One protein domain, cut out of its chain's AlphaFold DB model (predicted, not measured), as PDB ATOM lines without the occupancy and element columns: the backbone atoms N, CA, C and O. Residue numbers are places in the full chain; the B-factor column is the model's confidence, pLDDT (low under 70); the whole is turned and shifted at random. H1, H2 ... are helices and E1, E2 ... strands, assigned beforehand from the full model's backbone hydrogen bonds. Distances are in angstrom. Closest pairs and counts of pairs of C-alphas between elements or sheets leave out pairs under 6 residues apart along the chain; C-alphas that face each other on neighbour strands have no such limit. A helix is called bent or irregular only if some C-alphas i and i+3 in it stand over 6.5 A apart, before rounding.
ATOM      1  N   HIS A  55      13.469  20.023   5.125       60.22
ATOM      2  CA  HIS A  55      12.896  18.773   5.611       60.22
ATOM      3  C   HIS A  55      11.614  18.388   4.860       60.22
ATOM      4  O   HIS A  55      11.378  17.206   4.636       60.22
ATOM      5  N   SER A  56      10.798  19.352   4.413       68.19
ATOM      6  CA  SER A  56       9.576  19.027   3.668       68.19
ATOM      7  C   SER A  56       9.886  18.449   2.290       68.19
ATOM      8  O   SER A  56       9.221  17.515   1.868       68.19
ATOM      9  N   SER A  57      10.914  18.952   1.607       69.50
ATOM     10  CA  SER A  57      11.236  18.543   0.231       69.50
ATOM     11  C   SER A  57      11.834  17.138   0.176       69.50
ATOM     12  O   SER A  57      11.414  16.307  -0.627       69.50
ATOM     13  N   ILE A  58      12.761  16.842   1.091       75.75
ATOM     14  CA  ILE A  58      13.344  15.503   1.244       75.75
ATOM     15  C   ILE A  58      12.271  14.490   1.656       75.75
ATOM     16  O   ILE A  58      12.224  13.389   1.110       75.75
ATOM     17  N   ASN A  59      11.385  14.859   2.586       78.75
ATOM     18  CA  ASN A  59      10.308  13.973   3.018       78.75
ATOM     19  C   ASN A  59       9.291  13.717   1.901       78.75
ATOM     20  O   ASN A  59       8.849  12.583   1.758       78.75
ATOM     21  N   LEU A  60       8.971  14.717   1.072       78.94
ATOM     22  CA  LEU A  60       8.122  14.520  -0.106       78.94
ATOM     23  C   LEU A  60       8.718  13.475  -1.053       78.94
ATOM     24  O   LEU A  60       8.007  12.571  -1.481       78.94
ATOM     25  N   LEU A  61      10.023  13.547  -1.332       81.69
ATOM     26  CA  LEU A  61      10.674  12.559  -2.191       81.69
ATOM     27  C   LEU A  61      10.666  11.155  -1.559       81.69
ATOM     28  O   LEU A  61      10.373  10.185  -2.251       81.69
ATOM     29  N   LYS A  62      10.910  11.047  -0.245       83.75
ATOM     30  CA  LYS A  62      10.836   9.774   0.502       83.75
ATOM     31  C   LYS A  62       9.439   9.150   0.492       83.75
ATOM     32  O   LYS A  62       9.322   7.935   0.426       83.75
ATOM     33  N   VAL A  63       8.385   9.963   0.558       82.12
ATOM     34  CA  VAL A  63       6.993   9.478   0.500       82.12
ATOM     35  C   VAL A  63       6.689   8.838  -0.855       82.12
ATOM     36  O   VAL A  63       5.948   7.859  -0.923       82.12
ATOM     37  N   VAL A  64       7.265   9.384  -1.927       82.88
ATOM     38  CA  VAL A  64       7.047   8.892  -3.289       82.88
ATOM     39  C   VAL A  64       7.956   7.702  -3.613       82.88
ATOM     40  O   VAL A  64       7.529   6.791  -4.311       82.88
ATOM     41  N   LEU A  65       9.183   7.667  -3.089       84.19
ATOM     42  CA  LEU A  65      10.134   6.564  -3.259       84.19
ATOM     43  C   LEU A  65      10.077   5.601  -2.064       84.19
ATOM     44  O   LEU A  65      10.981   5.571  -1.234       84.19
ATOM     45  N   GLN A  66       9.018   4.795  -1.973       79.25
ATOM     46  CA  GLN A  66       8.838   3.872  -0.841       79.25
ATOM     47  C   GLN A  66       9.901   2.761  -0.777       79.25
ATOM     48  O   GLN A  66      10.191   2.250   0.304       79.25
ATOM     49  N   ASP A  67      10.512   2.414  -1.914       81.75
ATOM     50  CA  ASP A  67      11.617   1.458  -1.968       81.75
ATOM     51  C   ASP A  67      12.875   2.048  -1.279       81.75
ATOM     52  O   ASP A  67      13.384   3.101  -1.697       81.75
ATOM     53  N   PRO A  68      13.415   1.382  -0.237       80.19
ATOM     54  CA  PRO A  68      14.568   1.873   0.514       80.19
ATOM     55  C   PRO A  68      15.858   1.903  -0.318       80.19
ATOM     56  O   PRO A  68      16.712   2.765  -0.090       80.19
ATOM     57  N   TYR A  69      16.006   1.012  -1.301       82.31
ATOM     58  CA  TYR A  69      17.131   1.012  -2.232       82.31
ATOM     59  C   TYR A  69      17.045   2.201  -3.180       82.31
ATOM     60  O   TYR A  69      18.020   2.940  -3.295       82.31
ATOM     61  N   LEU A  70      15.889   2.451  -3.806       82.56
ATOM     62  CA  LEU A  70      15.719   3.619  -4.680       82.56
ATOM     63  C   LEU A  70      15.943   4.916  -3.906       82.56
ATOM     64  O   LEU A  70      16.708   5.769  -4.349       82.56
ATOM     65  N   THR A  71      15.368   5.028  -2.710       83.94
ATOM     66  CA  THR A  71      15.623   6.145  -1.796       83.94
ATOM     67  C   THR A  71      17.124   6.334  -1.550       83.94
ATOM     68  O   THR A  71      17.651   7.430  -1.747       83.94
ATOM     69  N   THR A  72      17.840   5.269  -1.183       82.81
ATOM     70  CA  THR A  72      19.284   5.332  -0.907       82.81
ATOM     71  C   THR A  72      20.081   5.780  -2.131       82.81
ATOM     72  O   THR A  72      20.957   6.635  -2.013       82.81
ATOM     73  N   ILE A  73      19.766   5.252  -3.314       83.38
ATOM     74  CA  ILE A  73      20.488   5.572  -4.547       83.38
ATOM     75  C   ILE A  73      20.218   7.028  -4.975       83.38
ATOM     76  O   ILE A  73      21.160   7.745  -5.315       83.38
ATOM     77  N   PHE A  74      18.970   7.507  -4.897       84.06
ATOM     78  CA  PHE A  74      18.633   8.905  -5.194       84.06
ATOM     79  C   PHE A  74      19.353   9.875  -4.249       84.06
ATOM     80  O   PHE A  74      20.001  10.820  -4.708       84.06
ATOM     81  N   PHE A  75      19.295   9.639  -2.935       83.19
ATOM     82  CA  PHE A  75      19.961  10.514  -1.964       83.19
ATOM     83  C   PHE A  75      21.488  10.421  -2.033       83.19
ATOM     84  O   PHE A  75      22.167  11.433  -1.841       83.19
ATOM     85  N   GLY A  76      22.027   9.248  -2.375       82.06
ATOM     86  CA  GLY A  76      23.448   9.060  -2.655       82.06
ATOM     87  C   GLY A  76      23.917   9.857  -3.874       82.06
ATOM     88  O   GLY A  76      24.982  10.465  -3.828       82.06
ATOM     89  N   ALA A  77      23.108   9.921  -4.937       82.44
ATOM     90  CA  ALA A  77      23.444  10.660  -6.152       82.44
ATOM     91  C   ALA A  77      23.398  12.188  -5.971       82.44
ATOM     92  O   ALA A  77      24.210  12.895  -6.564       82.44
ATOM     93  N   ILE A  78      22.458  12.699  -5.169       80.69
ATOM     94  CA  ILE A  78      22.226  14.143  -4.991       80.69
ATOM     95  C   ILE A  78      23.107  14.733  -3.873       80.69
ATOM     96  O   ILE A  78      23.266  15.943  -3.803       80.69
ATOM     97  N   ASN A  79      23.706  13.901  -3.010       81.19
ATOM     98  CA  ASN A  79      24.403  14.325  -1.791       81.19
ATOM     99  C   ASN A  79      23.546  15.280  -0.938       81.19
ATOM    100  O   ASN A  79      23.799  16.483  -0.838       81.19
ATOM    101  N   SER A  80      22.527  14.727  -0.274       74.44
ATOM    102  CA  SER A  80      21.564  15.498   0.532       74.44
ATOM    103  C   SER A  80      22.187  16.330   1.657       74.44
ATOM    104  O   SER A  80      21.530  17.218   2.183       74.44
ATOM    105  N   ARG A  81      23.454  16.105   2.024       80.00
ATOM    106  CA  ARG A  81      24.141  16.919   3.039       80.00
ATOM    107  C   ARG A  81      24.222  18.391   2.636       80.00
ATOM    108  O   ARG A  81      24.169  19.258   3.500       80.00
ATOM    109  N   VAL A  82      24.267  18.683   1.332       83.88
ATOM    110  CA  VAL A  82      24.281  20.057   0.801       83.88
ATOM    111  C   VAL A  82      23.075  20.862   1.273       83.88
ATOM    112  O   VAL A  82      23.209  22.056   1.510       83.88
ATOM    113  N   THR A  83      21.908  20.241   1.464       82.88
ATOM    114  CA  THR A  83      20.682  20.970   1.832       82.88
ATOM    115  C   THR A  83      20.614  21.382   3.300       82.88
ATOM    116  O   THR A  83      19.738  22.159   3.668       82.88
ATOM    117  N   GLU A  84      21.492  20.833   4.137       85.62
ATOM    118  CA  GLU A  84      21.515  21.058   5.590       85.62
ATOM    119  C   GLU A  84      22.843  21.663   6.065       85.62
ATOM    120  O   GLU A  84      22.977  22.041   7.227       85.62
ATOM    121  N   TYR A  85      23.825  21.766   5.167       87.56
ATOM    122  CA  TYR A  85      25.139  22.297   5.486       87.56
ATOM    123  C   TYR A  85      25.084  23.799   5.769       87.56
ATOM    124  O   TYR A  85      24.572  24.572   4.960       87.56
ATOM    125  N   ASN A  86      25.669  24.219   6.886       88.88
ATOM    126  CA  ASN A  86      25.863  25.627   7.206       88.88
ATOM    127  C   ASN A  86      27.340  25.965   7.030       88.88
ATOM    128  O   ASN A  86      28.181  25.348   7.681       88.88
ATOM    129  N   ILE A  87      27.640  26.943   6.173       89.75
ATOM    130  CA  ILE A  87      29.014  27.407   5.968       89.75
ATOM    131  C   ILE A  87      29.561  27.965   7.278       89.75
ATOM    132  O   ILE A  87      28.994  28.884   7.876       89.75
ATOM    133  N   SER A  88      30.691  27.408   7.691       91.06
ATOM    134  CA  SER A  88      31.507  27.897   8.788       91.06
ATOM    135  C   SER A  88      32.595  28.837   8.258       91.06
ATOM    136  O   SER A  88      33.064  28.659   7.133       91.06
ATOM    137  N   PRO A  89      33.100  29.784   9.069       88.94
ATOM    138  CA  PRO A  89      34.300  30.547   8.722       88.94
ATOM    139  C   PRO A  89      35.518  29.670   8.387       88.94
ATOM    140  O   PRO A  89      36.397  30.112   7.657       88.94
ATOM    141  N   LEU A  90      35.571  28.432   8.895       91.50
ATOM    142  CA  LEU A  90      36.632  27.462   8.583       91.50
ATOM    143  C   LEU A  90      36.578  26.945   7.139       91.50
ATOM    144  O   LEU A  90      37.585  26.459   6.633       91.50
ATOM    145  N   ASP A  91      35.424  27.064   6.486       92.12
ATOM    146  CA  ASP A  91      35.218  26.639   5.103       92.12
ATOM    147  C   ASP A  91      35.584  27.742   4.106       92.12
ATOM    148  O   ASP A  91      35.422  27.561   2.902       92.12
ATOM    149  N   VAL A  92      36.023  28.908   4.590       93.56
ATOM    150  CA  VAL A  92      36.301  30.072   3.755       93.56
ATOM    151  C   VAL A  92      37.771  30.440   3.836       93.56
ATOM    152  O   VAL A  92      38.314  30.758   4.891       93.56
ATOM    153  N   THR A  93      38.410  30.444   2.673       94.06
ATOM    154  CA  THR A  93      39.742  31.006   2.492       94.06
ATOM    155  C   THR A  93      39.608  32.495   2.202       94.06
ATOM    156  O   THR A  93      38.836  32.906   1.334       94.06
ATOM    157  N   VAL A  94      40.360  33.310   2.935       93.19
ATOM    158  CA  VAL A  94      40.466  34.750   2.683       93.19
ATOM    159  C   VAL A  94      41.732  34.990   1.876       93.19
ATOM    160  O   VAL A  94      42.824  34.650   2.327       93.19
ATOM    161  N   ASP A  95      41.578  35.564   0.690       91.62
ATOM    162  CA  ASP A  95      42.677  35.903  -0.209       91.62
ATOM    163  C   ASP A  95      42.801  37.426  -0.323       91.62
ATOM    164  O   ASP A  95      41.803  38.124  -0.524       91.62
ATOM    165  N   LEU A  96      44.019  37.940  -0.163       90.44
ATOM    166  CA  LEU A  96      44.323  39.367  -0.218       90.44
ATOM    167  C   LEU A  96      45.186  39.629  -1.449       90.44
ATOM    168  O   LEU A  96      46.397  39.408  -1.422       90.44
ATOM    169  N   ASP A  97      44.567  40.142  -2.505       88.00
ATOM    170  CA  ASP A  97      45.240  40.406  -3.772       88.00
ATOM    171  C   ASP A  97      45.219  41.908  -4.070       88.00
ATOM    172  O   ASP A  97      44.158  42.530  -4.109       88.00
ATOM    173  N   LEU A  98      46.401  42.517  -4.214       87.75
ATOM    174  CA  LEU A  98      46.579  43.955  -4.477       87.75
ATOM    175  C   LEU A  98      45.793  44.885  -3.522       87.75
ATOM    176  O   LEU A  98      45.329  45.954  -3.914       87.75
ATOM    177  N   GLY A  99      45.647  44.483  -2.255       87.25
ATOM    178  CA  GLY A  99      44.900  45.239  -1.241       87.25
ATOM    179  C   GLY A  99      43.380  45.050  -1.294       87.25
ATOM    180  O   GLY A  99      42.665  45.682  -0.519       87.25
ATOM    181  N   VAL A 100      42.881  44.171  -2.166       89.94
ATOM    182  CA  VAL A 100      41.482  43.750  -2.216       89.94
ATOM    183  C   VAL A 100      41.337  42.430  -1.469       89.94
ATOM    184  O   VAL A 100      41.925  41.416  -1.840       89.94
ATOM    185  N   THR A 101      40.530  42.440  -0.411       92.44
ATOM    186  CA  THR A 101      40.142  41.219   0.298       92.44
ATOM    187  C   THR A 101      39.056  40.500  -0.489       92.44
ATOM    188  O   THR A 101      38.025  41.085  -0.819       92.44
ATOM    189  N   SER A 102      39.269  39.219  -0.753       94.44
ATOM    190  CA  SER A 102      38.311  38.338  -1.402       94.44
ATOM    191  C   SER A 102      38.096  37.069  -0.587       94.44
ATOM    192  O   SER A 102      38.955  36.646   0.186       94.44
ATOM    193  N   PHE A 103      36.914  36.485  -0.735       94.25
ATOM    194  CA  PHE A 103      36.472  35.318   0.015       94.25
ATOM    195  C   PHE A 103      36.218  34.177  -0.963       94.25
ATOM    196  O   PHE A 103      35.540  34.361  -1.977       94.25
ATOM    197  N   LEU A 104      36.773  33.012  -0.662       95.12
ATOM    198  CA  LEU A 104      36.718  31.809  -1.484       95.12
ATOM    199  C   LEU A 104      36.200  30.658  -0.632       95.12
ATOM    200  O   LEU A 104      36.698  30.436   0.469       95.12
ATOM    201  N   LEU A 105      35.215  29.922  -1.136       94.81
ATOM    202  CA  LEU A 105      34.749  28.705  -0.479       94.81
ATOM    203  C   LEU A 105      35.783  27.591  -0.677       94.81
ATOM    204  O   LEU A 105      36.413  27.522  -1.734       94.81
ATOM    205  N   ASP A 106      35.932  26.708   0.312       94.12
ATOM    206  CA  ASP A 106      36.708  25.479   0.172       94.12
ATOM    207  C   ASP A 106      36.311  24.754  -1.119       94.12
ATOM    208  O   ASP A 106      35.132  24.511  -1.396       94.12
ATOM    209  N   GLU A 107      37.318  24.414  -1.920       92.00
ATOM    210  CA  GLU A 107      37.114  23.869  -3.256       92.00
ATOM    211  C   GLU A 107      36.298  22.575  -3.242       92.00
ATOM    212  O   GLU A 107      35.455  22.359  -4.114       92.00
ATOM    213  N   ARG A 108      36.511  21.712  -2.240       90.25
ATOM    214  CA  ARG A 108      35.816  20.424  -2.157       90.25
ATOM    215  C   ARG A 108      34.357  20.626  -1.797       90.25
ATOM    216  O   ARG A 108      33.496  19.945  -2.353       90.25
ATOM    217  N   LEU A 109      34.074  21.554  -0.885       91.19
ATOM    218  CA  LEU A 109      32.708  21.918  -0.529       91.19
ATOM    219  C   LEU A 109      31.979  22.561  -1.714       91.19
ATOM    220  O   LEU A 109      30.857  22.158  -2.027       91.19
ATOM    221  N   ALA A 110      32.632  23.497  -2.408       91.38
ATOM    222  CA  ALA A 110      32.104  24.143  -3.605       91.38
ATOM    223  C   ALA A 110      31.759  23.122  -4.698       91.38
ATOM    224  O   ALA A 110      30.668  23.165  -5.269       91.38
ATOM    225  N   ASP A 111      32.667  22.190  -4.988       90.50
ATOM    226  CA  ASP A 111      32.462  21.172  -6.024       90.50
ATOM    227  C   ASP A 111      31.395  20.159  -5.633       90.50
ATOM    228  O   ASP A 111      30.563  19.794  -6.458       90.50
ATOM    229  N   SER A 112      31.370  19.741  -4.369       88.88
ATOM    230  CA  SER A 112      30.346  18.838  -3.843       88.88
ATOM    231  C   SER A 112      28.942  19.451  -3.937       88.88
ATOM    232  O   SER A 112      28.005  18.796  -4.400       88.88
ATOM    233  N   ALA A 113      28.796  20.727  -3.561       89.81
ATOM    234  CA  ALA A 113      27.530  21.451  -3.650       89.81
ATOM    235  C   ALA A 113      27.071  21.654  -5.097       89.81
ATOM    236  O   ALA A 113      25.896  21.460  -5.410       89.81
ATOM    237  N   TRP A 114      27.992  21.992  -5.999       90.69
ATOM    238  CA  TRP A 114      27.667  22.147  -7.412       90.69
ATOM    239  C   TRP A 114      27.333  20.816  -8.088       90.69
ATOM    240  O   TRP A 114      26.385  20.727  -8.870       90.69
ATOM    241  N   LEU A 115      28.051  19.749  -7.736       88.88
ATOM    242  CA  LEU A 115      27.794  18.409  -8.250       88.88
ATOM    243  C   LEU A 115      26.376  17.936  -7.910       88.88
ATOM    244  O   LEU A 115      25.750  17.300  -8.752       88.88
ATOM    245  N   ALA A 116      25.835  18.293  -6.739       89.44
ATOM    246  CA  ALA A 116      24.442  18.011  -6.385       89.44
ATOM    247  C   ALA A 116      23.447  18.610  -7.400       89.44
ATOM    248  O   ALA A 116      22.519  17.930  -7.845       89.44
ATOM    249  N   VAL A 117      23.671  19.860  -7.820       89.88
ATOM    250  CA  VAL A 117      22.855  20.554  -8.834       89.88
ATOM    251  C   VAL A 117      22.963  19.846 -10.184       89.88
ATOM    252  O   VAL A 117      21.946  19.521 -10.798       89.88
ATOM    253  N   VAL A 118      24.191  19.545 -10.616       89.31
ATOM    254  CA  VAL A 118      24.459  18.836 -11.877       89.31
ATOM    255  C   VAL A 118      23.801  17.453 -11.873       89.31
ATOM    256  O   VAL A 118      23.194  17.053 -12.863       89.31
ATOM    257  N   LYS A 119      23.869  16.721 -10.758       89.06
ATOM    258  CA  LYS A 119      23.284  15.380 -10.625       89.06
ATOM    259  C   LYS A 119      21.763  15.402 -10.669       89.06
ATOM    260  O   LYS A 119      21.180  14.583 -11.375       89.06
ATOM    261  N   LEU A 120      21.121  16.367 -10.011       90.00
ATOM    262  CA  LEU A 120      19.679  16.585 -10.158       90.00
ATOM    263  C   LEU A 120      19.303  16.852 -11.623       90.00
ATOM    264  O   LEU A 120      18.370  16.240 -12.142       90.00
ATOM    265  N   ALA A 121      20.062  17.710 -12.310       89.38
ATOM    266  CA  ALA A 121      19.838  18.022 -13.718       89.38
ATOM    267  C   ALA A 121      19.945  16.770 -14.604       89.38
ATOM    268  O   ALA A 121      19.086  16.535 -15.457       89.38
ATOM    269  N   GLN A 122      20.971  15.943 -14.368       89.25
ATOM    270  CA  GLN A 122      21.179  14.674 -15.068       89.25
ATOM    271  C   GLN A 122      20.015  13.711 -14.842       89.25
ATOM    272  O   GLN A 122      19.509  13.160 -15.816       89.25
ATOM    273  N   ILE A 123      19.561  13.530 -13.597       91.69
ATOM    274  CA  ILE A 123      18.438  12.635 -13.278       91.69
ATOM    275  C   ILE A 123      17.184  13.057 -14.047       91.69
ATOM    276  O   ILE A 123      16.558  12.223 -14.700       91.69
ATOM    277  N   VAL A 124      16.842  14.349 -14.020       91.56
ATOM    278  CA  VAL A 124      15.644  14.862 -14.701       91.56
ATOM    279  C   VAL A 124      15.750  14.696 -16.219       91.56
ATOM    280  O   VAL A 124      14.803  14.225 -16.847       91.56
ATOM    281  N   GLN A 125      16.905  15.004 -16.815       90.50
ATOM    282  CA  GLN A 125      17.115  14.827 -18.255       90.50
ATOM    283  C   GLN A 125      17.076  13.367 -18.697       90.50
ATOM    284  O   GLN A 125      16.471  13.046 -19.720       90.50
ATOM    285  N   CYS A 126      17.692  12.473 -17.926       90.94
ATOM    286  CA  CYS A 126      17.653  11.039 -18.191       90.94
ATOM    287  C   CYS A 126      16.218  10.514 -18.107       90.94
ATOM    288  O   CYS A 126      15.795   9.741 -18.962       90.94
ATOM    289  N   ALA A 127      15.446  10.979 -17.120       92.25
ATOM    290  CA  ALA A 127      14.058  10.575 -16.948       92.25
ATOM    291  C   ALA A 127      13.150  11.059 -18.085       92.25
ATOM    292  O   ALA A 127      12.357  10.271 -18.602       92.25
ATOM    293  N   GLY A 128      13.285  12.325 -18.494       91.00
ATOM    294  CA  GLY A 128      12.466  12.927 -19.549       91.00
ATOM    295  C   GLY A 128      12.795  12.437 -20.962       91.00
ATOM    296  O   GLY A 128      11.922  12.449 -21.824       91.00
ATOM    297  N   ASN A 129      14.029  11.977 -21.199       89.56
ATOM    298  CA  ASN A 129      14.463  11.431 -22.493       89.56
ATOM    299  C   ASN A 129      14.563   9.901 -22.519       89.56
ATOM    300  O   ASN A 129      14.967   9.343 -23.536       89.56
ATOM    301  N   GLN A 130      14.231   9.225 -21.414       89.12
ATOM    302  CA  GLN A 130      14.357   7.769 -21.265       89.12
ATOM    303  C   GLN A 130      15.770   7.266 -21.608       89.12
ATOM    304  O   GLN A 130      15.961   6.244 -22.265       89.12
ATOM    305  N   HIS A 131      16.774   8.032 -21.185       87.88
ATOM    306  CA  HIS A 131      18.171   7.822 -21.536       87.88
ATOM    307  C   HIS A 131      18.961   7.326 -20.323       87.88
ATOM    308  O   HIS A 131      18.852   7.901 -19.239       87.88
ATOM    309  N   ASN A 132      19.770   6.282 -20.510       86.50
ATOM    310  CA  ASN A 132      20.710   5.808 -19.498       86.50
ATOM    311  C   ASN A 132      22.098   6.417 -19.757       86.50
ATOM    312  O   ASN A 132      22.715   6.075 -20.768       86.50
ATOM    313  N   PRO A 133      22.620   7.266 -18.852       80.31
ATOM    314  CA  PRO A 133      23.900   7.942 -19.053       80.31
ATOM    315  C   PRO A 133      25.107   6.992 -18.985       80.31
ATOM    316  O   PRO A 133      26.217   7.398 -19.321       80.31
ATOM    317  N   TYR A 134      24.915   5.749 -18.533       83.19
ATOM    318  CA  TYR A 134      25.962   4.734 -18.405       83.19
ATOM    319  C   TYR A 134      25.968   3.718 -19.549       83.19
ATOM    320  O   TYR A 134      26.783   2.796 -19.543       83.19
ATOM    321  N   ASP A 135      25.063   3.850 -20.523       80.81
ATOM    322  CA  ASP A 135      25.082   2.969 -21.682       80.81
ATOM    323  C   ASP A 135      26.314   3.279 -22.548       80.81
ATOM    324  O   ASP A 135      26.434   4.350 -23.145       80.81
ATOM    325  N   LEU A 136      27.237   2.317 -22.625       59.41
ATOM    326  CA  LEU A 136      28.507   2.411 -23.353       59.41
ATOM    327  C   LEU A 136      28.323   2.633 -24.865       59.41
ATOM    328  O   LEU A 136      29.284   2.968 -25.557       59.41
ATOM    329  N   LYS A 137      27.107   2.431 -25.388       68.62
ATOM    330  CA  LYS A 137      26.740   2.667 -26.794       68.62
ATOM    331  C   LYS A 137      25.911   3.944 -27.002       68.62
ATOM    332  O   LYS A 137      25.458   4.192 -28.119       68.62
ATOM    333  N   GLY A 138      25.678   4.725 -25.947       60.78
ATOM    334  CA  GLY A 138      24.725   5.831 -25.931       60.78
ATOM    335  C   GLY A 138      25.166   7.071 -26.716       60.78
ATOM    336  O   GLY A 138      26.314   7.508 -26.654       60.78
ATOM    337  N   ALA A 139      24.208   7.672 -27.427       64.56
ATOM    338  CA  ALA A 139      24.297   9.050 -27.908       64.56
ATOM    339  C   ALA A 139      24.400  10.025 -26.714       64.56
ATOM    340  O   ALA A 139      23.916   9.692 -25.632       64.56
ATOM    341  N   PRO A 140      24.998  11.222 -26.872       75.00
ATOM    342  CA  PRO A 140      25.073  12.196 -25.784       75.00
ATOM    343  C   PRO A 140      23.679  12.528 -25.233       75.00
ATOM    344  O   PRO A 140      22.706  12.586 -25.990       75.00
ATOM    345  N   LEU A 141      23.599  12.774 -23.921       77.62
ATOM    346  CA  LEU A 141      22.358  13.147 -23.241       77.62
ATOM    347  C   LEU A 141      21.713  14.358 -23.944       77.62
ATOM    348  O   LEU A 141      22.371  15.398 -24.068       77.62
ATOM    349  N   PRO A 142      20.448  14.262 -24.390       77.62
ATOM    350  CA  PRO A 142      19.769  15.387 -25.013       77.62
ATOM    351  C   PRO A 142      19.701  16.594 -24.072       77.62
ATOM    352  O   PRO A 142      19.429  16.468 -22.879       77.62
ATOM    353  N   LEU A 143      19.935  17.785 -24.623       73.31
ATOM    354  CA  LEU A 143      19.995  19.031 -23.852       73.31
ATOM    355  C   LEU A 143      18.615  19.588 -23.484       73.31
ATOM    356  O   LEU A 143      18.509  20.457 -22.622       73.31
ATOM    357  N   THR A 144      17.549  19.079 -24.099       82.62
ATOM    358  CA  THR A 144      16.175  19.551 -23.911       82.62
ATOM    359  C   THR A 144      15.237  18.374 -23.703       82.62
ATOM    360  O   THR A 144      15.298  17.404 -24.455       82.62
ATOM    361  N   ILE A 145      14.341  18.488 -22.726       86.12
ATOM    362  CA  ILE A 145      13.232  17.549 -22.540       86.12
ATOM    363  C   ILE A 145      12.069  18.023 -23.422       86.12
ATOM    364  O   ILE A 145      11.764  19.217 -23.400       86.12
ATOM    365  N   PRO A 146      11.402  17.142 -24.187       86.25
ATOM    366  CA  PRO A 146      10.256  17.536 -24.999       86.25
ATOM    367  C   PRO A 146       9.118  18.144 -24.162       86.25
ATOM    368  O   PRO A 146       8.688  17.546 -23.176       86.25
ATOM    369  N   ASP A 147       8.524  19.255 -24.612       86.75
ATOM    370  CA  ASP A 147       7.374  19.899 -23.937       86.75
ATOM    371  C   ASP A 147       6.177  18.961 -23.745       86.75
ATOM    372  O   ASP A 147       5.360  19.127 -22.840       86.75
ATOM    373  N   ALA A 148       6.039  17.960 -24.619       87.62
ATOM    374  CA  ALA A 148       5.029  16.918 -24.476       87.62
ATOM    375  C   ALA A 148       5.191  16.119 -23.170       87.62
ATOM    376  O   ALA A 148       4.182  15.786 -22.554       87.62
ATOM    377  N   ALA A 149       6.425  15.868 -22.718       87.94
ATOM    378  CA  ALA A 149       6.695  15.167 -21.465       87.94
ATOM    379  C   ALA A 149       6.295  16.021 -20.254       87.94
ATOM    380  O   ALA A 149       5.633  15.524 -19.348       87.94
ATOM    381  N   PHE A 150       6.604  17.318 -20.248       89.12
ATOM    382  CA  PHE A 150       6.164  18.219 -19.174       89.12
ATOM    383  C   PHE A 150       4.637  18.337 -19.110       89.12
ATOM    384  O   PHE A 150       4.045  18.199 -18.039       89.12
ATOM    385  N   ARG A 151       3.988  18.497 -20.271       89.75
ATOM    386  CA  ARG A 151       2.523  18.537 -20.371       89.75
ATOM    387  C   ARG A 151       1.869  17.236 -19.933       89.75
ATOM    388  O   ARG A 151       0.798  17.291 -19.339       89.75
ATOM    389  N   SER A 152       2.488  16.081 -20.192       88.94
ATOM    390  CA  SER A 152       1.885  14.804 -19.810       88.94
ATOM    391  C   SER A 152       1.707  14.708 -18.302       88.94
ATOM    392  O   SER A 152       0.687  14.198 -17.868       88.94
ATOM    393  N   ILE A 153       2.642  15.227 -17.502       88.56
ATOM    394  CA  ILE A 153       2.578  15.242 -16.030       88.56
ATOM    395  C   ILE A 153       2.102  16.586 -15.452       88.56
ATOM    396  O   ILE A 153       2.258  16.817 -14.255       88.56
ATOM    397  N   ASP A 154       1.514  17.467 -16.269       88.25
ATOM    398  CA  ASP A 154       0.956  18.765 -15.848       88.25
ATOM    399  C   ASP A 154       1.965  19.677 -15.105       88.25
ATOM    400  O   ASP A 154       1.612  20.449 -14.215       88.25
ATOM    401  N   THR A 155       3.261  19.547 -15.392       84.75
ATOM    402  CA  THR A 155       4.311  20.344 -14.732       84.75
ATOM    403  C   THR A 155       4.862  21.411 -15.659       84.75
ATOM    404  O   THR A 155       5.024  21.166 -16.853       84.75
ATOM    405  N   GLU A 156       5.255  22.550 -15.099       83.44
ATOM    406  CA  GLU A 156       6.020  23.558 -15.831       83.44
ATOM    407  C   GLU A 156       7.459  23.078 -16.112       83.44
ATOM    408  O   GLU A 156       8.036  22.355 -15.283       83.44
ATOM    409  N   PRO A 157       8.055  23.476 -17.255       80.12
ATOM    410  CA  PRO A 157       9.465  23.238 -17.538       80.12
ATOM    411  C   PRO A 157      10.372  23.849 -16.468       80.12
ATOM    412  O   PRO A 157      10.148  24.966 -16.004       80.12
ATOM    413  N   ILE A 158      11.442  23.139 -16.118       75.38
ATOM    414  CA  ILE A 158      12.455  23.621 -15.174       75.38
ATOM    415  C   ILE A 158      13.718  24.079 -15.903       75.38
ATOM    416  O   ILE A 158      14.125  23.487 -16.901       75.38
ATOM    417  N   LEU A 159      14.385  25.104 -15.367       73.38
ATOM    418  CA  LEU A 159      15.626  25.649 -15.938       73.38
ATOM    419  C   LEU A 159      16.886  24.873 -15.522       73.38
ATOM    420  O   LEU A 159      17.968  25.125 -16.048       73.38
ATOM    421  N   LEU A 160      16.763  23.908 -14.606       71.56
ATOM    422  CA  LEU A 160      17.886  23.117 -14.099       71.56
ATOM    423  C   LEU A 160      18.766  22.480 -15.184       71.56
ATOM    424  O   LEU A 160      19.989  22.519 -15.029       71.56
ATOM    425  N   PRO A 161      18.225  21.927 -16.288       63.59
ATOM    426  CA  PRO A 161      19.056  21.279 -17.292       63.59
ATOM    427  C   PRO A 161      20.033  22.206 -18.018       63.59
ATOM    428  O   PRO A 161      20.999  21.714 -18.592       63.59
ATOM    429  N   ILE A 162      19.852  23.530 -17.943       62.91
ATOM    430  CA  ILE A 162      20.811  24.513 -18.478       62.91
ATOM    431  C   ILE A 162      22.184  24.350 -17.811       62.91
ATOM    432  O   ILE A 162      23.208  24.548 -18.458       62.91
ATOM    433  N   THR A 163      22.232  23.905 -16.551       67.69
ATOM    434  CA  THR A 163      23.497  23.649 -15.839       67.69
ATOM    435  C   THR A 163      24.354  22.564 -16.501       67.69
ATOM    436  O   THR A 163      25.572  22.558 -16.331       67.69
ATOM    437  N   LEU A 164      23.757  21.695 -17.327       66.69
ATOM    438  CA  LEU A 164      24.470  20.672 -18.096       66.69
ATOM    439  C   LEU A 164      25.204  21.231 -19.318       66.69
ATOM    440  O   LEU A 164      26.054  20.539 -19.872       66.69
ATOM    441  N   LEU A 165      24.907  22.466 -19.734       62.16
ATOM    442  CA  LEU A 165      25.640  23.146 -20.805       62.16
ATOM    443  C   LEU A 165      27.014  23.630 -20.333       62.16
ATOM    444  O   LEU A 165      27.937  23.753 -21.133       62.16
ATOM    445  N   THR A 166      27.161  23.892 -19.033       68.94
ATOM    446  CA  THR A 166      28.395  24.409 -18.433       68.94
ATOM    447  C   THR A 166      28.704  23.712 -17.102       68.94
ATOM    448  O   THR A 166      28.833  24.383 -16.076       68.94
ATOM    449  N   PRO A 167      28.846  22.372 -17.075       66.62
ATOM    450  CA  PRO A 167      29.025  21.632 -15.824       66.62
ATOM    451  C   PRO A 167      30.345  21.986 -15.127       66.62
ATOM    452  O   PRO A 167      30.448  21.892 -13.908       66.62
ATOM    453  N   THR A 168      31.340  22.436 -15.896       73.12
ATOM    454  CA  THR A 168      32.657  22.875 -15.420       73.12
ATOM    455  C   THR A 168      32.653  24.278 -14.815       73.12
ATOM    456  O   THR A 168      33.595  24.639 -14.114       73.12
ATOM    457  N   VAL A 169      31.612  25.080 -15.060       82.06
ATOM    458  CA  VAL A 169      31.504  26.437 -14.519       82.06
ATOM    459  C   VAL A 169      30.823  26.354 -13.160       82.06
ATOM    460  O   VAL A 169      29.603  26.434 -13.058       82.06
ATOM    461  N   ASN A 170      31.626  26.175 -12.113       87.56
ATOM    462  CA  ASN A 170      31.145  26.189 -10.738       87.56
ATOM    463  C   ASN A 170      31.120  27.637 -10.205       87.56
ATOM    464  O   ASN A 170      32.191  28.193  -9.936       87.56
ATOM    465  N   PRO A 171      29.945  28.269 -10.015       86.75
ATOM    466  CA  PRO A 171      29.875  29.632  -9.490       86.75
ATOM    467  C   PRO A 171      30.455  29.733  -8.073       86.75
ATOM    468  O   PRO A 171      31.036  30.755  -7.722       86.75
ATOM    469  N   LEU A 172      30.399  28.664  -7.274       90.88
ATOM    470  CA  LEU A 172      30.926  28.649  -5.905       90.88
ATOM    471  C   LEU A 172      32.463  28.699  -5.841       90.88
ATOM    472  O   LEU A 172      33.002  29.003  -4.783       90.88
ATOM    473  N   ARG A 173      33.164  28.459  -6.960       91.50
ATOM    474  CA  ARG A 173      34.627  28.609  -7.065       91.50
ATOM    475  C   ARG A 173      35.087  30.047  -7.343       91.50
ATOM    476  O   ARG A 173      36.287  30.300  -7.405       91.50
ATOM    477  N   GLN A 174      34.165  30.983  -7.563       91.50
ATOM    478  CA  GLN A 174      34.514  32.377  -7.847       91.50
ATOM    479  C   GLN A 174      34.983  33.111  -6.581       91.50
ATOM    480  O   GLN A 174      34.621  32.745  -5.466       91.50
ATOM    481  N   LYS A 175      35.782  34.171  -6.759       93.19
ATOM    482  CA  LYS A 175      36.154  35.091  -5.675       93.19
ATOM    483  C   LYS A 175      34.974  36.014  -5.363       93.19
ATOM    484  O   LYS A 175      34.477  36.695  -6.258       93.19
ATOM    485  N   TYR A 176      34.575  36.086  -4.097       93.94
ATOM    486  CA  TYR A 176      33.517  36.982  -3.629       93.94
ATOM    487  C   TYR A 176      34.105  38.211  -2.941       93.94
ATOM    488  O   TYR A 176      35.102  38.119  -2.227       93.94
ATOM    489  N   SER A 177      33.466  39.367  -3.118       93.00
ATOM    490  CA  SER A 177      33.891  40.639  -2.512       93.00
ATOM    491  C   SER A 177      33.603  40.735  -1.010       93.00
ATOM    492  O   SER A 177      34.143  41.599  -0.327       93.00
ATOM    493  N   SER A 178      32.742  39.865  -0.480       93.75
ATOM    494  CA  SER A 178      32.418  39.800   0.944       93.75
ATOM    495  C   SER A 178      32.031  38.384   1.361       93.75
ATOM    496  O   SER A 178      31.525  37.606   0.550       93.75
ATOM    497  N   TYR A 179      32.211  38.076   2.648       92.06
ATOM    498  CA  TYR A 179      31.731  36.829   3.245       92.06
ATOM    499  C   TYR A 179      30.214  36.656   3.059       92.06
ATOM    500  O   TYR A 179      29.759  35.576   2.701       92.06
ATOM    501  N   GLN A 180      29.436  37.735   3.207       93.12
ATOM    502  CA  GLN A 180      27.985  37.691   3.019       93.12
ATOM    503  C   GLN A 180      27.594  37.322   1.582       93.12
ATOM    504  O   GLN A 180      26.719  36.486   1.396       93.12
ATOM    505  N   ALA A 181      28.273  37.874   0.572       91.62
ATOM    506  CA  ALA A 181      27.995  37.539  -0.826       91.62
ATOM    507  C   ALA A 181      28.243  36.050  -1.132       91.62
ATOM    508  O   ALA A 181      27.478  35.435  -1.872       91.62
ATOM    509  N   LEU A 182      29.281  35.459  -0.531       93.50
ATOM    510  CA  LEU A 182      29.549  34.023  -0.620       93.50
ATOM    511  C   LEU A 182      28.433  33.208   0.049       93.50
ATOM    512  O   LEU A 182      27.943  32.241  -0.541       93.50
ATOM    513  N   LEU A 183      27.998  33.608   1.251       92.94
ATOM    514  CA  LEU A 183      26.888  32.953   1.950       92.94
ATOM    515  C   LEU A 183      25.585  33.019   1.147       92.94
ATOM    516  O   LEU A 183      24.895  32.007   1.024       92.94
ATOM    517  N   ASP A 184      25.265  34.178   0.574       91.25
ATOM    518  CA  ASP A 184      24.061  34.378  -0.235       91.25
ATOM    519  C   ASP A 184      24.078  33.480  -1.477       91.25
ATOM    520  O   ASP A 184      23.068  32.851  -1.808       91.25
ATOM    521  N   GLN A 185      25.236  33.354  -2.134       92.06
ATOM    522  CA  GLN A 185      25.381  32.498  -3.306       92.06
ATOM    523  C   GLN A 185      25.275  31.007  -2.957       92.06
ATOM    524  O   GLN A 185      24.635  30.246  -3.687       92.06
ATOM    525  N   PHE A 186      25.842  30.572  -1.832       92.62
ATOM    526  CA  PHE A 186      25.669  29.197  -1.366       92.62
ATOM    527  C   PHE A 186      24.215  28.906  -0.977       92.62
ATOM    528  O   PHE A 186      23.656  27.887  -1.381       92.62
ATOM    529  N   ALA A 187      23.564  29.831  -0.267       89.94
ATOM    530  CA  ALA A 187      22.153  29.719   0.087       89.94
ATOM    531  C   ALA A 187      21.253  29.664  -1.158       89.94
ATOM    532  O   ALA A 187      20.246  28.950  -1.165       89.94
ATOM    533  N   LEU A 188      21.609  30.380  -2.232       88.81
ATOM    534  CA  LEU A 188      20.930  30.276  -3.521       88.81
ATOM    535  C   LEU A 188      21.053  28.860  -4.095       88.81
ATOM    536  O   LEU A 188      20.034  28.270  -4.444       88.81
ATOM    537  N   VAL A 189      22.260  28.284  -4.113       89.31
ATOM    538  CA  VAL A 189      22.482  26.895  -4.555       89.31
ATOM    539  C   VAL A 189      21.652  25.911  -3.726       89.31
ATOM    540  O   VAL A 189      20.959  25.068  -4.295       89.31
ATOM    541  N   GLN A 190      21.631  26.048  -2.398       89.69
ATOM    542  CA  GLN A 190      20.807  25.203  -1.526       89.69
ATOM    543  C   GLN A 190      19.312  25.317  -1.844       89.69
ATOM    544  O   GLN A 190      18.623  24.301  -1.969       89.69
ATOM    545  N   LYS A 191      18.802  26.543  -2.017       86.31
ATOM    546  CA  LYS A 191      17.406  26.784  -2.409       86.31
ATOM    547  C   LYS A 191      17.090  26.157  -3.762       86.31
ATOM    548  O   LYS A 191      16.035  25.542  -3.903       86.31
ATOM    549  N   THR A 192      18.000  26.261  -4.729       85.88
ATOM    550  CA  THR A 192      17.869  25.611  -6.036       85.88
ATOM    551  C   THR A 192      17.771  24.097  -5.877       85.88
ATOM    552  O   THR A 192      16.823  23.510  -6.390       85.88
ATOM    553  N   VAL A 193      18.678  23.457  -5.136       87.88
ATOM    554  CA  VAL A 193      18.636  22.003  -4.884       87.88
ATOM    555  C   VAL A 193      17.293  21.597  -4.270       87.88
ATOM    556  O   VAL A 193      16.630  20.689  -4.768       87.88
ATOM    557  N   LEU A 194      16.843  22.308  -3.235       87.44
ATOM    558  CA  LEU A 194      15.593  22.007  -2.537       87.44
ATOM    559  C   LEU A 194      14.350  22.166  -3.414       87.44
ATOM    560  O   LEU A 194      13.486  21.287  -3.413       87.44
ATOM    561  N   ALA A 195      14.264  23.255  -4.179       85.19
ATOM    562  CA  ALA A 195      13.152  23.494  -5.093       85.19
ATOM    563  C   ALA A 195      13.048  22.383  -6.150       85.19
ATOM    564  O   ALA A 195      11.952  21.909  -6.446       85.19
ATOM    565  N   HIS A 196      14.184  21.911  -6.666       87.19
ATOM    566  CA  HIS A 196      14.208  20.850  -7.668       87.19
ATOM    567  C   HIS A 196      13.915  19.465  -7.089       87.19
ATOM    568  O   HIS A 196      13.225  18.687  -7.741       87.19
ATOM    569  N   ILE A 197      14.337  19.171  -5.856       88.69
ATOM    570  CA  ILE A 197      13.908  17.955  -5.146       88.69
ATOM    571  C   ILE A 197      12.381  17.948  -4.978       88.69
ATOM    572  O   ILE A 197      11.736  16.936  -5.255       88.69
ATOM    573  N   ALA A 198      11.791  19.074  -4.561       86.50
ATOM    574  CA  ALA A 198      10.342  19.191  -4.408       86.50
ATOM    575  C   ALA A 198       9.610  19.021  -5.751       86.50
ATOM    576  O   ALA A 198       8.636  18.272  -5.833       86.50
ATOM    577  N   TRP A 199      10.110  19.663  -6.813       89.44
ATOM    578  CA  TRP A 199       9.579  19.495  -8.165       89.44
ATOM    579  C   TRP A 199       9.659  18.035  -8.628       89.44
ATOM    580  O   TRP A 199       8.665  17.488  -9.099       89.44
ATOM    581  N   MET A 200      10.803  17.367  -8.423       91.44
ATOM    582  CA  MET A 200      10.983  15.954  -8.767       91.44
ATOM    583  C   MET A 200       9.998  15.057  -8.023       91.44
ATOM    584  O   MET A 200       9.417  14.175  -8.639       91.44
ATOM    585  N   ALA A 201       9.766  15.286  -6.729       90.00
ATOM    586  CA  ALA A 201       8.796  14.500  -5.969       90.00
ATOM    587  C   ALA A 201       7.385  14.596  -6.580       90.00
ATOM    588  O   ALA A 201       6.723  13.575  -6.776       90.00
ATOM    589  N   ILE A 202       6.950  15.805  -6.954       89.62
ATOM    590  CA  ILE A 202       5.666  16.029  -7.637       89.62
ATOM    591  C   ILE A 202       5.650  15.319  -8.997       89.62
ATOM    592  O   ILE A 202       4.689  14.619  -9.322       89.62
ATOM    593  N   ALA A 203       6.716  15.474  -9.779       91.06
ATOM    594  CA  ALA A 203       6.825  14.907 -11.113       91.06
ATOM    595  C   ALA A 203       6.824  13.367 -11.087       91.06
ATOM    596  O   ALA A 203       6.093  12.747 -11.862       91.06
ATOM    597  N   ILE A 204       7.552  12.741 -10.154       92.19
ATOM    598  CA  ILE A 204       7.541  11.287  -9.940       92.19
ATOM    599  C   ILE A 204       6.138  10.840  -9.533       92.19
ATOM    600  O   ILE A 204       5.588   9.953 -10.175       92.19
ATOM    601  N   HIS A 205       5.518  11.480  -8.538       90.38
ATOM    602  CA  HIS A 205       4.169  11.123  -8.087       90.38
ATOM    603  C   HIS A 205       3.153  11.134  -9.242       90.38
ATOM    604  O   HIS A 205       2.379  10.193  -9.419       90.38
ATOM    605  N   ARG A 206       3.185  12.173 -10.081       90.12
ATOM    606  CA  ARG A 206       2.303  12.283 -11.251       90.12
ATOM    607  C   ARG A 206       2.650  11.284 -12.358       90.12
ATOM    608  O   ARG A 206       1.745  10.779 -13.017       90.12
ATOM    609  N   SER A 207       3.931  10.960 -12.532       91.81
ATOM    610  CA  SER A 207       4.376   9.911 -13.460       91.81
ATOM    611  C   SER A 207       3.867   8.537 -13.023       91.81
ATOM    612  O   SER A 207       3.322   7.797 -13.838       91.81
ATOM    613  N   LEU A 208       3.963   8.221 -11.728       90.06
ATOM    614  CA  LEU A 208       3.441   6.983 -11.142       90.06
ATOM    615  C   LEU A 208       1.924   6.866 -11.320       90.06
ATOM    616  O   LEU A 208       1.438   5.797 -11.678       90.06
ATOM    617  N   ALA A 209       1.179   7.964 -11.152       88.38
ATOM    618  CA  ALA A 209      -0.270   7.985 -11.371       88.38
ATOM    619  C   ALA A 209      -0.676   7.639 -12.820       88.38
ATOM    620  O   ALA A 209      -1.784   7.160 -13.056       88.38
ATOM    621  N   GLN A 210       0.214   7.849 -13.795       87.75
ATOM    622  CA  GLN A 210       0.013   7.440 -15.193       87.75
ATOM    623  C   GLN A 210       0.443   5.995 -15.462       87.75
ATOM    624  O   GLN A 210       0.083   5.424 -16.498       87.75
ATOM    625  N   GLY A 211       1.227   5.410 -14.556       88.69
ATOM    626  CA  GLY A 211       1.747   4.057 -14.666       88.69
ATOM    627  C   GLY A 211       2.529   3.842 -15.971       88.69
ATOM    628  O   GLY A 211       3.330   4.699 -16.362       88.69
ATOM    629  N   PRO A 212       2.293   2.734 -16.698       89.06
ATOM    630  CA  PRO A 212       3.022   2.409 -17.929       89.06
ATOM    631  C   PRO A 212       2.874   3.426 -19.068       89.06
ATOM    632  O   PRO A 212       3.637   3.380 -20.024       89.06
ATOM    633  N   ARG A 213       1.884   4.326 -18.998       88.62
ATOM    634  CA  ARG A 213       1.640   5.348 -20.028       88.62
ATOM    635  C   ARG A 213       2.471   6.613 -19.834       88.62
ATOM    636  O   ARG A 213       2.385   7.511 -20.669       88.62
ATOM    637  N   SER A 214       3.222   6.715 -18.737       90.75
ATOM    638  CA  SER A 214       4.053   7.887 -18.494       90.75
ATOM    639  C   SER A 214       5.120   8.035 -19.577       90.75
ATOM    640  O   SER A 214       5.760   7.063 -19.974       90.75
ATOM    641  N   LEU A 215       5.339   9.272 -20.025       92.00
ATOM    642  CA  LEU A 215       6.469   9.607 -20.895       92.00
ATOM    643  C   LEU A 215       7.795   9.687 -20.122       92.00
ATOM    644  O   LEU A 215       8.855   9.755 -20.741       92.00
ATOM    645  N   TRP A 216       7.735   9.661 -18.788       93.44
ATOM    646  CA  TRP A 216       8.883   9.760 -17.900       93.44
ATOM    647  C   TRP A 216       9.330   8.383 -17.427       93.44
ATOM    648  O   TRP A 216       8.525   7.591 -16.945       93.44
ATOM    649  N   SER A 217      10.638   8.133 -17.489       92.31
ATOM    650  CA  SER A 217      11.255   6.913 -16.969       92.31
ATOM    651  C   SER A 217      12.312   7.262 -15.924       92.31
ATOM    652  O   SER A 217      13.506   7.347 -16.217       92.31
ATOM    653  N   TRP A 218      11.879   7.465 -14.677       91.50
ATOM    654  CA  TRP A 218      12.745   7.872 -13.556       91.50
ATOM    655  C   TRP A 218      13.836   6.856 -13.199       91.50
ATOM    656  O   TRP A 218      14.844   7.213 -12.596       91.50
ATOM    657  N   GLY A 219      13.662   5.607 -13.632       88.94
ATOM    658  CA  GLY A 219      14.664   4.553 -13.541       88.94
ATOM    659  C   GLY A 219      15.862   4.716 -14.482       88.94
ATOM    660  O   GLY A 219      16.941   4.203 -14.188       88.94
ATOM    661  N   SER A 220      15.712   5.471 -15.578       89.81
ATOM    662  CA  SER A 220      16.698   5.492 -16.674       89.81
ATOM    663  C   SER A 220      18.079   5.945 -16.220       89.81
ATOM    664  O   SER A 220      19.077   5.354 -16.622       89.81
ATOM    665  N   TYR A 221      18.145   6.936 -15.323       88.88
ATOM    666  CA  TYR A 221      19.418   7.411 -14.775       88.88
ATOM    667  C   TYR A 221      20.191   6.301 -14.047       88.88
ATOM    668  O   TYR A 221      21.412   6.323 -14.048       88.88
ATOM    669  N   PHE A 222      19.506   5.327 -13.445       86.94
ATOM    670  CA  PHE A 222      20.120   4.222 -12.699       86.94
ATOM    671  C   PHE A 222      20.251   2.941 -13.531       86.94
ATOM    672  O   PHE A 222      20.629   1.902 -12.997       86.94
ATOM    673  N   GLY A 223      19.914   2.998 -14.821       86.44
ATOM    674  CA  GLY A 223      19.929   1.838 -15.707       86.44
ATOM    675  C   GLY A 223      18.815   0.824 -15.454       86.44
ATOM    676  O   GLY A 223      18.911  -0.293 -15.953       86.44
ATOM    677  N   ILE A 224      17.760   1.200 -14.726       89.06
ATOM    678  CA  ILE A 224      16.569   0.360 -14.539       89.06
ATOM    679  C   ILE A 224      15.437   0.838 -15.452       89.06
ATOM    680  O   ILE A 224      15.254   2.038 -15.681       89.06
ATOM    681  N   GLY A 225      14.670  -0.106 -15.995       86.94
ATOM    682  CA  GLY A 225      13.532   0.208 -16.859       86.94
ATOM    683  C   GLY A 225      12.365   0.829 -16.084       86.94
ATOM    684  O   GLY A 225      12.228   0.633 -14.878       86.94
ATOM    685  N   TRP A 226      11.471   1.539 -16.782       89.88
ATOM    686  CA  TRP A 226      10.282   2.133 -16.154       89.88
ATOM    687  C   TRP A 226       9.365   1.092 -15.495       89.88
ATOM    688  O   TRP A 226       8.846   1.336 -14.411       89.88
ATOM    689  N   GLY A 227       9.211  -0.087 -16.108       87.31
ATOM    690  CA  GLY A 227       8.429  -1.189 -15.534       87.31
ATOM    691  C   GLY A 227       8.982  -1.660 -14.187       87.31
ATOM    692  O   GLY A 227       8.251  -1.691 -13.204       87.31
ATOM    693  N   GLU A 228      10.289  -1.916 -14.117       87.81
ATOM    694  CA  GLU A 228      10.961  -2.299 -12.869       87.81
ATOM    695  C   GLU A 228      10.859  -1.194 -11.806       87.81
ATOM    696  O   GLU A 228      10.623  -1.468 -10.628       87.81
ATOM    697  N   PHE A 229      10.988   0.073 -12.210       89.44
ATOM    698  CA  PHE A 229      10.802   1.205 -11.304       89.44
ATOM    699  C   PHE A 229       9.380   1.238 -10.715       89.44
ATOM    700  O   PHE A 229       9.220   1.433  -9.510       89.44
ATOM    701  N   LEU A 230       8.346   1.025 -11.539       87.62
ATOM    702  CA  LEU A 230       6.949   0.969 -11.092       87.62
ATOM    703  C   LEU A 230       6.704  -0.171 -10.098       87.62
ATOM    704  O   LEU A 230       6.046   0.042  -9.080       87.62
ATOM    705  N   GLU A 231       7.233  -1.364 -10.370       85.81
ATOM    706  CA  GLU A 231       7.107  -2.528  -9.482       85.81
ATOM    707  C   GLU A 231       7.714  -2.245  -8.105       85.81
ATOM    708  O   GLU A 231       7.057  -2.432  -7.080       85.81
ATOM    709  N   ARG A 232       8.933  -1.695  -8.078       84.12
ATOM    710  CA  ARG A 232       9.639  -1.339  -6.840       84.12
ATOM    711  C   ARG A 232       8.902  -0.282  -6.022       84.12
ATOM    712  O   ARG A 232       8.776  -0.413  -4.808       84.12
ATOM    713  N   VAL A 233       8.388   0.764  -6.671       84.06
ATOM    714  CA  VAL A 233       7.733   1.880  -5.969       84.06
ATOM    715  C   VAL A 233       6.297   1.559  -5.543       84.06
ATOM    716  O   VAL A 233       5.837   2.071  -4.526       84.06
ATOM    717  N   SER A 234       5.581   0.710  -6.282       75.38
ATOM    718  CA  SER A 234       4.203   0.319  -5.943       75.38
ATOM    719  C   SER A 234       4.106  -0.660  -4.768       75.38
ATOM    720  O   SER A 234       3.004  -0.913  -4.284       75.38
ATOM    721  N   GLY A 235       5.232  -1.221  -4.306       62.62
ATOM    722  CA  GLY A 235       5.261  -2.195  -3.212       62.62
ATOM    723  C   GLY A 235       4.566  -3.519  -3.547       62.62
ATOM    724  O   GLY A 235       4.404  -4.372  -2.673       62.62
TER     725      GLY A 235
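Overview. This is residues 55 to 235 of the 321 residues of an uncharacterized protein of Galerina marginata (strain CBS 339.88) (UniProt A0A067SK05). Look first for two helices side by side, running the same way: H7, the long spine of an elongated body, and the shorter H4. The short helices H1 and H3 pack on H7, while H2, H3 and H6 pack on H4. At the end where H7 begins, the two-stranded hairpin E1 E2 adds to the length, and near the other end H8 lies across H7. The 181 printed residues hold eight named helices and two strands, in the order H1 H2 H3 E1 E2 H4 H5 H6 H7 H8, with an antiparallel sheet E1 - E2; the class is mostly helix. The whole is compact by its radius of gyration of the C-alphas, 18.1 A, with spans of 62 by 34 by 29 A.

Along the chain. Find C-alpha 55 at (12.896, 18.773, 5.611); from there H1 runs through residues 55 to 64, 14.5 A. H2 follows at residues 68 to 78, 15.5 A, and H3 at residues 80 to 83, 5.7 A. Next come the strands E1, residues 92 to 97, 15.6 A, and E2, residues 100 to 105, 16.6 A. H4 starts at C-alpha 107, (37.114, 23.869, -3.256), and covers residues 107 to 129, 32.2 A. H5 is residues 147 to 152, 8.6 A, and H6 is residues 160 to 165, 10.3 A. H7 spans residues 179 to 213, 49.4 A; it has a kink of 45 degrees near residue 207 and is irregular, with C-alphas 209 and 212 9.2 A apart. H8, residues 226 to 234, 12.0 A, ends at C-alpha 234, (4.203, 0.319, -5.943).

Arrangement. Start at the hubs H4 and H7, which touch at a shallow tilt of 23 degrees, the same way; their closest C-alphas, Val 117 and Val 193, are 6.0 A apart. H1 touches H7 with a shallow tilt of 20 degrees, closest at C-alphas Leu 61 and Ala 201, 4.6 A. H3 touches H7, closest at C-alphas Thr 83 and Gln 190, 5.4 A, and also H4. H2 touches H4 at a steep tilt of 58 degrees, closest at C-alphas Ile 78 and Ala 116, 4.7 A. H6 touches H4, about perpendicular at 75 degrees, closest at C-alphas Ala 121 and Pro 161, 4.9 A. H8 touches H7 at 84 degrees, about perpendicular, closest at C-alphas Pro 212 and Gly 227, 6.9 A. H5 is near H7. In the hairpin E1 and E2, N 93 and O 104 are 2.8 A apart and N 102 and O 95 2.8 A, within hydrogen-bond range. Each O i to N i+4 pair is within range in H1, H2, H5 and H8, against 18 of 19 in H4, 29 of 31 in H7 and 0 of 2 in H6, where 3 of 3 O i to N i+3 pairs are; H3 is too short for an i+4 pair.

Size, cuts and confidence. The two C-alphas farthest apart, Gly 99 and Pro 212, are 62.2 A apart. The printed part has no cut. The links H4 to H5, H6 to H7 and H7 to H8 are long. Confidence is under 70 at residues 55 to 57, 136 to 139, 161 to 167 and 235.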